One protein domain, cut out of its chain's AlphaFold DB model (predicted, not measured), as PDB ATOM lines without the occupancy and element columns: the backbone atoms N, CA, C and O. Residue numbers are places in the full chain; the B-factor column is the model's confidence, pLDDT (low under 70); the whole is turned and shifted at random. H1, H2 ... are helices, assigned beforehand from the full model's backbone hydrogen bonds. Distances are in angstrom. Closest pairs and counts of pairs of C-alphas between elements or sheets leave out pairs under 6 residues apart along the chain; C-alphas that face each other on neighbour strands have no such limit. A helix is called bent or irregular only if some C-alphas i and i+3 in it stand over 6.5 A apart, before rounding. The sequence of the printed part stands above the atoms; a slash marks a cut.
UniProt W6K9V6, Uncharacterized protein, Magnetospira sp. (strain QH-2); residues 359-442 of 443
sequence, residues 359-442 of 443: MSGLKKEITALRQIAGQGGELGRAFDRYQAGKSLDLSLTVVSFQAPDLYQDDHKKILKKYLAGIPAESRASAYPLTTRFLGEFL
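What this domain is: This is residues 359 to 442 of the 443 residues of an uncharacterized protein of Magnetospira sp. (strain QH-2) (UniProt W6K9V6). Five helices, H1, H2, H5, H7 and H3, join by contact into a compact ring, mostly crossing one another. The short H4 lies at one end of it, and H6 forms an outlying corner beside H7. The printed part has 84 residues with seven named helices, H1 to H7 in order, and no named strand; its class is all helix. It is compact, with a radius of gyration of the C-alphas of 11.5 A, and rounded, spanning 32 by 27 by 22 A.

Where its parts are: H1, residues 359 to 375, begins at C-alpha (-35.574, 15.794, 39.051) and is 24.2 A long. H2 is residues 379 to 387, H3 residues 393 to 402, 14.4 A, and H4 residues 404 to 407. H5 is residues 414 to 421, H6 residues 424 to 430, and H7 residues 432 to 442, ending at C-alpha (-31.865, 42.316, 44.660). H5 and H7 are irregular, with C-alphas 418 and 421 7.5 A apart and 437 and 440 8.3 A apart; H6 is only just irregular, 425 to 428 being 7.0 A.

How they stand to each other: H1, with residues 369 to 373 alone, touches H2 in a helical hairpin, closest C-alphas Ile 372 and Leu 379, 6.7 A. H1 touches H3 at a steep tilt of 65 degrees, closest C-alphas Ile 366 and Ser 395, 5.5 A. H3 touches H7 (Thr 397 and Thr 434, 5.0 A), H7 touches H5 (Leu 442 and Lys 416, 4.7 A), and H5 touches H2 (Tyr 418 and Gly 380, 4.4 A), by closest C-alphas. H6 and H7 touch only at the corner, only just, with 3 pairs of C-alphas within 8 A, the closest Ala 428 and Thr 435, 5.6 A. Every O i to N i+4 pair is within hydrogen-bond range in H1, H2 and H3, against 3 of 4 in H5, 4 of 7 in H7 and 1 of 3 in H6, where 3 of 4 O i to N i+3 pairs are; H4 is too short for such a pair.

The domain as a whole: The farthest C-alphas, Ser 360 and Glu 425, are 32.3 A apart. The printed part has no cut and no long link. No printed residue is under 70 in pLDDT.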
ATOM      1  N   MET A 359     -35.965  15.621  37.644       86.75
ATOM      2  CA  MET A 359     -35.574  15.794  39.051       86.75
ATOM      3  C   MET A 359     -34.051  15.875  39.210       86.75
ATOM      4  O   MET A 359     -33.533  16.708  39.947       86.75
ATOM      5  N   SER A 360     -33.312  15.039  38.473       87.50
ATOM      6  CA  SER A 360     -31.848  15.038  38.507       87.50
ATOM      7  C   SER A 360     -31.243  16.311  37.911       87.50
ATOM      8  O   SER A 360     -30.221  16.777  38.410       87.50
ATOM      9  N   GLY A 361     -31.860  16.888  36.874       90.50
ATOM     10  CA  GLY A 361     -31.469  18.181  36.317       90.50
ATOM     11  C   GLY A 361     -31.680  19.307  37.322       90.50
ATOM     12  O   GLY A 361     -30.732  20.023  37.632       90.50
ATOM     13  N   LEU A 362     -32.878  19.387  37.907       92.25
ATOM     14  CA  LEU A 362     -33.220  20.394  38.912       92.25
ATOM     15  C   LEU A 362     -32.297  20.310  40.139       92.25
ATOM     16  O   LEU A 362     -31.735  21.317  40.563       92.25
ATOM     17  N   LYS A 363     -32.036  19.099  40.647       93.94
ATOM     18  CA  LYS A 363     -31.107  18.878  41.766       93.94
ATOM     19  C   LYS A 363     -29.691  19.346  41.432       93.94
ATOM     20  O   LYS A 363     -29.057  20.003  42.249       93.94
ATOM     21  N   LYS A 364     -29.189  19.039  40.228       95.31
ATOM     22  CA  LYS A 364     -27.865  19.500  39.772       95.31
ATOM     23  C   LYS A 364     -27.790  21.022  39.686       95.31
ATOM     24  O   LYS A 364     -26.747  21.575  40.017       95.31
ATOM     25  N   GLU A 365     -28.861  21.679  39.248       96.81
ATOM     26  CA  GLU A 365     -28.941  23.141  39.210       96.81
ATOM     27  C   GLU A 365     -28.883  23.748  40.609       96.81
ATOM     28  O   GLU A 365     -28.012  24.576  40.869       96.81
ATOM     29  N   ILE A 366     -29.722  23.271  41.530       96.69
ATOM     30  CA  ILE A 366     -29.740  23.715  42.932       96.69
ATOM     31  C   ILE A 366     -28.365  23.507  43.591       96.69
ATOM     32  O   ILE A 366     -27.804  24.438  44.172       96.69
ATOM     33  N   THR A 367     -27.773  22.314  43.452       96.38
ATOM     34  CA  THR A 367     -26.447  22.010  44.012       96.38
ATOM     35  C   THR A 367     -25.360  22.907  43.423       96.38
ATOM     36  O   THR A 367     -24.533  23.422  44.171       96.38
ATOM     37  N   ALA A 368     -25.347  23.112  42.101       97.00
ATOM     38  CA  ALA A 368     -24.344  23.950  41.449       97.00
ATOM     39  C   ALA A 368     -24.442  25.408  41.911       97.00
ATOM     40  O   ALA A 368     -23.421  26.021  42.211       97.00
ATOM     41  N   LEU A 369     -25.660  25.944  42.034       98.00
ATOM     42  CA  LEU A 369     -25.876  27.294  42.552       98.00
ATOM     43  C   LEU A 369     -25.361  27.418  43.989       98.00
ATOM     44  O   LEU A 369     -24.590  28.333  44.276       98.00
ATOM     45  N   ARG A 370     -25.706  26.465  44.869       96.81
ATOM     46  CA  ARG A 370     -25.220  26.409  46.261       96.81
ATOM     47  C   ARG A 370     -23.688  26.349  46.332       96.81
ATOM     48  O   ARG A 370     -23.089  27.035  47.153       96.81
ATOM     49  N   GLN A 371     -23.049  25.580  45.450       96.56
ATOM     50  CA  GLN A 371     -21.589  25.491  45.364       96.56
ATOM     51  C   GLN A 371     -20.944  26.805  44.914       96.56
ATOM     52  O   GLN A 371     -19.978  27.234  45.540       96.56
ATOM     53  N   ILE A 372     -21.481  27.459  43.876       96.50
ATOM     54  CA  ILE A 372     -20.983  28.765  43.416       96.50
ATOM     55  C   ILE A 372     -21.071  29.785  44.561       96.50
ATOM     56  O   ILE A 372     -20.097  30.484  44.825       96.50
ATOM     57  N   ALA A 373     -22.187  29.806  45.298       96.25
ATOM     58  CA  ALA A 373     -22.398  30.718  46.420       96.25
ATOM     59  C   ALA A 373     -21.402  30.461  47.560       96.25
ATOM     60  O   ALA A 373     -20.812  31.403  48.089       96.25
ATOM     61  N   GLY A 374     -21.188  29.189  47.914       94.00
ATOM     62  CA  GLY A 374     -20.299  28.789  49.005       94.00
ATOM     63  C   GLY A 374     -18.806  28.970  48.710       94.00
ATOM     64  O   GLY A 374     -18.032  29.191  49.636       94.00
ATOM     65  N   GLN A 375     -18.388  28.906  47.441       92.12
ATOM     66  CA  GLN A 375     -16.986  29.118  47.049       92.12
ATOM     67  C   GLN A 375     -16.540  30.582  47.182       92.12
ATOM     68  O   GLN A 375     -15.348  30.843  47.347       92.12
ATOM     69  N   GLY A 376     -17.474  31.537  47.131       85.25
ATOM     70  CA  GLY A 376     -17.159  32.964  47.158       85.25
ATOM     71  C   GLY A 376     -16.400  33.451  45.909       85.25
ATOM     72  O   GLY A 376     -16.395  32.809  44.860       85.25
ATOM     73  N   GLY A 377     -15.768  34.626  46.011       90.12
ATOM     74  CA  GLY A 377     -14.974  35.225  44.929       90.12
ATOM     75  C   GLY A 377     -15.804  35.924  43.841       90.12
ATOM     76  O   GLY A 377     -16.720  36.690  44.139       90.12
ATOM     77  N   GLU A 378     -15.459  35.679  42.571       93.62
ATOM     78  CA  GLU A 378     -16.067  36.273  41.363       93.62
ATOM     79  C   GLU A 378     -17.451  35.665  41.043       93.62
ATOM     80  O   GLU A 378     -17.667  35.065  39.985       93.62
ATOM     81  N   LEU A 379     -18.394  35.800  41.984       94.75
ATOM     82  CA  LEU A 379     -19.713  35.156  41.951       94.75
ATOM     83  C   LEU A 379     -20.505  35.455  40.671       94.75
ATOM     84  O   LEU A 379     -21.032  34.527  40.063       94.75
ATOM     85  N   GLY A 380     -20.551  36.719  40.233       94.88
ATOM     86  CA  GLY A 380     -21.276  37.109  39.016       94.88
ATOM     87  C   GLY A 380     -20.733  36.399  37.776       94.88
ATOM     88  O   GLY A 380     -21.468  35.725  37.064       94.88
ATOM     89  N   ARG A 381     -19.407  36.407  37.588       95.56
ATOM     90  CA  ARG A 381     -18.767  35.739  36.445       95.56
ATOM     91  C   ARG A 381     -18.933  34.218  36.480       95.56
ATOM     92  O   ARG A 381     -19.033  33.587  35.426       95.56
ATOM     93  N   ALA A 382     -18.898  33.611  37.666       96.06
ATOM     94  CA  ALA A 382     -19.138  32.179  37.828       96.06
ATOM     95  C   ALA A 382     -20.592  31.815  37.489       96.06
ATOM     96  O   ALA A 382     -20.824  30.850  36.756       96.06
ATOM     97  N   PHE A 383     -21.546  32.623  37.956       96.69
ATOM     98  CA  PHE A 383     -22.963  32.478  37.644       96.69
ATOM     99  C   PHE A 383     -23.240  32.646  36.145       96.69
ATOM    100  O   PHE A 383     -23.832  31.746  35.555       96.69
ATOM    101  N   ASP A 384     -22.723  33.695  35.497       95.25
ATOM    102  CA  ASP A 384     -22.910  33.952  34.059       95.25
ATOM    103  C   ASP A 384     -22.452  32.762  33.198       95.25
ATOM    104  O   ASP A 384     -23.148  32.307  32.285       95.25
ATOM    105  N   ARG A 385     -21.280  32.195  33.523       95.25
ATOM    106  CA  ARG A 385     -20.764  30.995  32.841       95.25
ATOM    107  C   ARG A 385     -21.670  29.790  33.048       95.25
ATOM    108  O   ARG A 385     -21.824  28.981  32.136       95.25
ATOM    109  N   TYR A 386     -22.225  29.636  34.247       96.12
ATOM    110  CA  TYR A 386     -23.107  28.520  34.561       96.12
ATOM    111  C   TYR A 386     -24.482  28.660  33.897       96.12
ATOM    112  O   TYR A 386     -25.036  27.652  33.439       96.12
ATOM    113  N   GLN A 387     -25.000  29.889  33.830       95.25
ATOM    114  CA  GLN A 387     -26.283  30.245  33.239       95.25
ATOM    115  C   GLN A 387     -26.311  30.011  31.734       95.25
ATOM    116  O   GLN A 387     -27.379  29.681  31.242       95.25
ATOM    117  N   ALA A 388     -25.195  30.154  31.011       91.31
ATOM    118  CA  ALA A 388     -25.118  30.077  29.546       91.31
ATOM    119  C   ALA A 388     -26.105  29.065  28.903       91.31
ATOM    120  O   ALA A 388     -25.867  27.857  28.885       91.31
ATOM    121  N   GLY A 389     -27.229  29.583  28.380       85.62
ATOM    122  CA  GLY A 389     -28.284  28.814  27.699       85.62
ATOM    123  C   GLY A 389     -29.324  28.109  28.589       85.62
ATOM    124  O   GLY A 389     -30.140  27.351  28.071       85.62
ATOM    125  N   LYS A 390     -29.321  28.332  29.906       92.56
ATOM    126  CA  LYS A 390     -30.204  27.692  30.892       92.56
ATOM    127  C   LYS A 390     -31.188  28.683  31.510       92.56
ATOM    128  O   LYS A 390     -30.845  29.815  31.834       92.56
ATOM    129  N   SER A 391     -32.401  28.199  31.770       93.00
ATOM    130  CA  SER A 391     -33.426  28.913  32.538       93.00
ATOM    131  C   SER A 391     -33.303  28.567  34.025       93.00
ATOM    132  O   SER A 391     -33.940  27.618  34.495       93.00
ATOM    133  N   LEU A 392     -32.498  29.344  34.756       96.75
ATOM    134  CA  LEU A 392     -32.169  29.091  36.164       96.75
ATOM    135  C   LEU A 392     -33.110  29.752  37.180       96.75
ATOM    136  O   LEU A 392     -32.914  29.543  38.368       96.75
ATOM    137  N   ASP A 393     -34.113  30.517  36.749       97.50
ATOM    138  CA  ASP A 393     -34.962  31.309  37.653       97.50
ATOM    139  C   ASP A 393     -35.642  30.482  38.760       97.50
ATOM    140  O   ASP A 393     -35.502  30.795  39.941       97.50
ATOM    141  N   LEU A 394     -36.287  29.363  38.405       97.44
ATOM    142  CA  LEU A 394     -36.880  28.450  39.390       97.44
ATOM    143  C   LEU A 394     -35.822  27.917  40.368       97.44
ATOM    144  O   LEU A 394     -35.981  28.032  41.576       97.44
ATOM    145  N   SER A 395     -34.723  27.370  39.849       97.75
ATOM    146  CA  SER A 395     -33.664  26.744  40.650       97.75
ATOM    147  C   SER A 395     -32.957  27.753  41.565       97.75
ATOM    148  O   SER A 395     -32.599  27.408  42.690       97.75
ATOM    149  N   LEU A 396     -32.794  28.999  41.105       98.31
ATOM    150  CA  LEU A 396     -32.254  30.113  41.883       98.31
ATOM    151  C   LEU A 396     -33.216  30.550  42.986       98.31
ATOM    152  O   LEU A 396     -32.789  30.747  44.122       98.31
ATOM    153  N   THR A 397     -34.508  30.649  42.677       98.00
ATOM    154  CA  THR A 397     -35.520  30.980  43.684       98.00
ATOM    155  C   THR A 397     -35.554  29.901  44.764       98.00
ATOM    156  O   THR A 397     -35.396  30.210  45.939       98.00
ATOM    157  N   VAL A 398     -35.644  28.627  44.368       97.69
ATOM    158  CA  VAL A 398     -35.662  27.480  45.287       97.69
ATOM    159  C   VAL A 398     -34.437  27.482  46.197       97.69
ATOM    160  O   VAL A 398     -34.589  27.519  47.413       97.69
ATOM    161  N   VAL A 399     -33.217  27.502  45.646       97.50
ATOM    162  CA  VAL A 399     -32.001  27.415  46.478       97.50
ATOM    163  C   VAL A 399     -31.879  28.583  47.463       97.50
ATOM    164  O   VAL A 399     -31.278  28.421  48.523       97.50
ATOM    165  N   SER A 400     -32.480  29.733  47.151       97.06
ATOM    166  CA  SER A 400     -32.485  30.901  48.035       97.06
ATOM    167  C   SER A 400     -33.405  30.739  49.242       97.06
ATOM    168  O   SER A 400     -33.129  31.326  50.282       97.06
ATOM    169  N   PHE A 401     -34.466  29.936  49.128       96.50
ATOM    170  CA  PHE A 401     -35.311  29.545  50.259       96.50
ATOM    171  C   PHE A 401     -34.741  28.347  51.034       96.50
ATOM    172  O   PHE A 401     -34.937  28.268  52.241       96.50
ATOM    173  N   GLN A 402     -33.981  27.466  50.372       95.44
ATOM    174  CA  GLN A 402     -33.307  26.326  51.017       95.44
ATOM    175  C   GLN A 402     -32.018  26.709  51.767       95.44
ATOM    176  O   GLN A 402     -31.549  25.960  52.618       95.44
ATOM    177  N   ALA A 403     -31.391  27.834  51.413       95.38
ATOM    178  CA  ALA A 403     -30.169  28.336  52.048       95.38
ATOM    179  C   ALA A 403     -30.246  29.860  52.284       95.38
ATOM    180  O   ALA A 403     -29.466  30.627  51.705       95.38
ATOM    181  N   PRO A 404     -31.213  30.331  53.091       94.69
ATOM    182  CA  PRO A 404     -31.471  31.759  53.267       94.69
ATOM    183  C   PRO A 404     -30.276  32.495  53.889       94.69
ATOM    184  O   PRO A 404     -29.984  33.621  53.506       94.69
ATOM    185  N   ASP A 405     -29.499  31.836  54.747       92.94
ATOM    186  CA  ASP A 405     -28.258  32.363  55.325       92.94
ATOM    187  C   ASP A 405     -27.179  32.693  54.276       92.94
ATOM    188  O   ASP A 405     -26.272  33.487  54.531       92.94
ATOM    189  N   LEU A 406     -27.240  32.078  53.094       93.50
ATOM    190  CA  LEU A 406     -26.359  32.392  51.974       93.50
ATOM    191  C   LEU A 406     -26.958  33.479  51.080       93.50
ATOM    192  O   LEU A 406     -26.266  34.437  50.732       93.50
ATOM    193  N   TYR A 407     -28.218  33.319  50.679       95.44
ATOM    194  CA  TYR A 407     -28.812  34.106  49.593       95.44
ATOM    195  C   TYR A 407     -29.581  35.344  50.047       95.44
ATOM    196  O   TYR A 407     -29.623  36.318  49.297       95.44
ATOM    197  N   GLN A 408     -30.147  35.309  51.251       93.50
ATOM    198  CA  GLN A 408     -30.975  36.364  51.845       93.50
ATOM    199  C   GLN A 408     -30.202  37.176  52.903       93.50
ATOM    200  O   GLN A 408     -30.774  37.964  53.645       93.50
ATOM    201  N   ASP A 409     -28.882  36.987  52.983       90.56
ATOM    202  CA  ASP A 409     -27.994  37.748  53.862       90.56
ATOM    203  C   ASP A 409     -27.597  39.088  53.209       90.56
ATOM    204  O   ASP A 409     -26.854  39.133  52.213       90.56
ATOM    205  N   ASP A 410     -28.058  40.184  53.817       87.81
ATOM    206  CA  ASP A 410     -27.809  41.570  53.399       87.81
ATOM    207  C   ASP A 410     -26.324  41.944  53.314       87.81
ATOM    208  O   ASP A 410     -25.944  42.850  52.562       87.81
ATOM    209  N   HIS A 411     -25.450  41.251  54.047       88.19
ATOM    210  CA  HIS A 411     -24.010  41.478  53.988       88.19
ATOM    211  C   HIS A 411     -23.372  40.747  52.805       88.19
ATOM    212  O   HIS A 411     -22.471  41.283  52.149       88.19
ATOM    213  N   LYS A 412     -23.834  39.530  52.491       89.00
ATOM    214  CA  LYS A 412     -23.256  38.723  51.403       89.00
ATOM    215  C   LYS A 412     -23.713  39.203  50.028       89.00
ATOM    216  O   LYS A 412     -22.905  39.169  49.086       89.00
ATOM    217  N   LYS A 413     -24.965  39.668  49.911       93.75
ATOM    218  CA  LYS A 413     -25.591  40.171  48.671       93.75
ATOM    219  C   LYS A 413     -25.406  39.225  47.477       93.75
ATOM    220  O   LYS A 413     -25.080  39.667  46.374       93.75
ATOM    221  N   ILE A 414     -25.542  37.913  47.698       96.19
ATOM    222  CA  ILE A 414     -25.259  36.896  46.669       96.19
ATOM    223  C   ILE A 414     -26.188  37.063  45.469       96.19
ATOM    224  O   ILE A 414     -25.704  37.103  44.339       96.19
ATOM    225  N   LEU A 415     -27.491  37.238  45.700       96.62
ATOM    226  CA  LEU A 415     -28.471  37.404  44.625       96.62
ATOM    227  C   LEU A 415     -28.174  38.628  43.753       96.62
ATOM    228  O   LEU A 415     -28.116  38.521  42.527       96.62
ATOM    229  N   LYS A 416     -27.865  39.769  44.379       96.12
ATOM    230  CA  LYS A 416     -27.420  40.975  43.669       96.12
ATOM    231  C   LYS A 416     -26.159  40.732  42.833       96.12
ATOM    232  O   LYS A 416     -26.073  41.232  41.716       96.12
ATOM    233  N   LYS A 417     -25.186  39.974  43.353       96.50
ATOM    234  CA  LYS A 417     -23.942  39.638  42.635       96.50
ATOM    235  C   LYS A 417     -24.182  38.678  41.469       96.50
ATOM    236  O   LYS A 417     -23.567  38.863  40.425       96.50
ATOM    237  N   TYR A 418     -25.060  37.688  41.625       96.81
ATOM    238  CA  TYR A 418     -25.433  36.763  40.549       96.81
ATOM    239  C   TYR A 418     -26.088  37.506  39.388       96.81
ATOM    240  O   TYR A 418     -25.723  37.297  38.239       96.81
ATOM    241  N   LEU A 419     -27.008  38.424  39.686       96.12
ATOM    242  CA  LEU A 419     -27.762  39.159  38.668       96.12
ATOM    243  C   LEU A 419     -27.125  40.511  38.301       96.12
ATOM    244  O   LEU A 419     -27.791  41.378  37.735       96.12
ATOM    245  N   ALA A 420     -25.841  40.718  38.614       94.75
ATOM    246  CA  ALA A 420     -25.136  41.967  38.320       94.75
ATOM    247  C   ALA A 420     -24.953  42.201  36.811       94.75
ATOM    248  O   ALA A 420     -24.956  43.347  36.368       94.75
ATOM    249  N   GLY A 421     -24.838  41.124  36.023       92.38
ATOM    250  CA  GLY A 421     -24.762  41.181  34.560       92.38
ATOM    251  C   GLY A 421     -26.101  41.460  33.866       92.38
ATOM    252  O   GLY A 421     -26.130  41.612  32.646       92.38
ATOM    253  N   ILE A 422     -27.206  41.534  34.618       94.31
ATOM    254  CA  ILE A 422     -28.558  41.724  34.085       94.31
ATOM    255  C   ILE A 422     -29.084  43.102  34.514       94.31
ATOM    256  O   ILE A 422     -29.221  43.342  35.724       94.31
ATOM    257  N   PRO A 423     -29.419  43.994  33.557       94.50
ATOM    258  CA  PRO A 423     -29.992  45.304  33.859       94.50
ATOM    259  C   PRO A 423     -31.247  45.184  34.724       94.50
ATOM    260  O   PRO A 423     -32.051  44.269  34.526       94.50
ATOM    261  N   ALA A 424     -31.422  46.098  35.680       93.69
ATOM    262  CA  ALA A 424     -32.498  46.031  36.670       93.69
ATOM    263  C   ALA A 424     -33.887  45.970  36.011       93.69
ATOM    264  O   ALA A 424     -34.715  45.140  36.380       93.69
ATOM    265  N   GLU A 425     -34.088  46.765  34.963       94.25
ATOM    266  CA  GLU A 425     -35.296  46.822  34.139       94.25
ATOM    267  C   GLU A 425     -35.611  45.508  33.403       94.25
ATOM    268  O   GLU A 425     -36.758  45.260  33.045       94.25
ATOM    269  N   SER A 426     -34.613  44.642  33.198       96.06
ATOM    270  CA  SER A 426     -34.769  43.351  32.515       96.06
ATOM    271  C   SER A 426     -34.927  42.171  33.481       96.06
ATOM    272  O   SER A 426     -35.312  41.080  33.052       96.06
ATOM    273  N   ARG A 427     -34.661  42.356  34.784       94.94
ATOM    274  CA  ARG A 427     -34.686  41.261  35.774       94.94
ATOM    275  C   ARG A 427     -36.064  40.630  35.917       94.94
ATOM    276  O   ARG A 427     -36.146  39.410  35.917       94.94
ATOM    277  N   ALA A 428     -37.131  41.429  35.935       94.88
ATOM    278  CA  ALA A 428     -38.496  40.912  36.040       94.88
ATOM    279  C   ALA A 428     -38.875  39.992  34.864       94.88
ATOM    280  O   ALA A 428     -39.621  39.036  35.045       94.88
ATOM    281  N   SER A 429     -38.331  40.239  33.667       94.56
ATOM    282  CA  SER A 429     -38.565  39.385  32.497       94.56
ATOM    283  C   SER A 429     -37.661  38.152  32.469       94.56
ATOM    284  O   SER A 429     -38.102  37.096  32.020       94.56
ATOM    285  N   ALA A 430     -36.396  38.283  32.874       94.62
ATOM    286  CA  ALA A 430     -35.425  37.190  32.811       94.62
ATOM    287  C   ALA A 430     -35.534  36.227  34.006       94.62
ATOM    288  O   ALA A 430     -35.267  35.034  33.865       94.62
ATOM    289  N   TYR A 431     -35.922  36.760  35.166       96.81
ATOM    290  CA  TYR A 431     -36.019  36.087  36.459       96.81
ATOM    291  C   TYR A 431     -37.315  36.487  37.197       96.81
ATOM    292  O   TYR A 431     -37.251  37.111  38.265       96.81
ATOM    293  N   PRO A 432     -38.500  36.206  36.622       96.44
ATOM    294  CA  PRO A 432     -39.781  36.603  37.204       96.44
ATOM    295  C   PRO A 432     -40.010  36.045  38.614       96.44
ATOM    296  O   PRO A 432     -40.444  36.791  39.491       96.44
ATOM    297  N   LEU A 433     -39.673  34.776  38.879       97.25
ATOM    298  CA  LEU A 433     -39.866  34.158  40.195       97.25
ATOM    299  C   LEU A 433     -38.925  34.768  41.233       97.25
ATOM    300  O   LEU A 433     -39.374  35.161  42.310       97.25
ATOM    301  N   THR A 434     -37.642  34.911  40.887       97.56
ATOM    302  CA  THR A 434     -36.650  35.515  41.788       97.56
ATOM    303  C   THR A 434     -37.035  36.961  42.095       97.56
ATOM    304  O   THR A 434     -36.994  37.383  43.244       97.56
ATOM    305  N   THR A 435     -37.470  37.722  41.089       96.88
ATOM    306  CA  THR A 435     -37.891  39.117  41.281       96.88
ATOM    307  C   THR A 435     -39.139  39.211  42.158       96.88
ATOM    308  O   THR A 435     -39.191  40.059  43.045       96.88
ATOM    309  N   ARG A 436     -40.128  38.331  41.951       96.50
ATOM    310  CA  ARG A 436     -41.382  38.343  42.713       96.50
ATOM    311  C   ARG A 436     -41.187  37.966  44.180       96.50
ATOM    312  O   ARG A 436     -41.758  38.618  45.044       96.50
ATOM    313  N   PHE A 437     -40.415  36.917  44.460       96.81
ATOM    314  CA  PHE A 437     -40.305  36.363  45.815       96.81
ATOM    315  C   PHE A 437     -39.091  36.847  46.605       96.81
ATOM    316  O   PHE A 437     -39.081  36.718  47.822       96.81
ATOM    317  N   LEU A 438     -38.060  37.366  45.933       96.44
ATOM    318  CA  LEU A 438     -36.784  37.746  46.549       96.44
ATOM    319  C   LEU A 438     -36.358  39.167  46.148       96.44
ATOM    320  O   LEU A 438     -35.188  39.523  46.282       96.44
ATOM    321  N   GLY A 439     -37.288  39.979  45.634       95.25
ATOM    322  CA  GLY A 439     -37.003  41.308  45.086       95.25
ATOM    323  C   GLY A 439     -36.316  42.259  46.070       95.25
ATOM    324  O   GLY A 439     -35.493  43.071  45.653       95.25
ATOM    325  N   GLU A 440     -36.581  42.123  47.370       94.00
ATOM    326  CA  GLU A 440     -35.921  42.919  48.412       94.00
ATOM    327  C   GLU A 440     -34.404  42.671  48.486       94.00
ATOM    328  O   GLU A 440     -33.637  43.618  48.648       94.00
ATOM    329  N   PHE A 441     -33.955  41.439  48.219       94.50
ATOM    330  CA  PHE A 441     -32.541  41.039  48.247       94.50
ATOM    331  C   PHE A 441     -31.780  41.367  46.949       94.50
ATOM    332  O   PHE A 441     -30.581  41.088  46.825       94.50
ATOM    333  N   LEU A 442     -32.461  41.939  45.948       92.38
ATOM    334  CA  LEU A 442     -31.865  42.316  44.660       92.38
ATOM    335  C   LEU A 442     -31.312  43.750  44.628       92.38
ATOM    336  O   LEU A 442     -30.655  44.115  43.639       92.38
TER     337      LEU A 442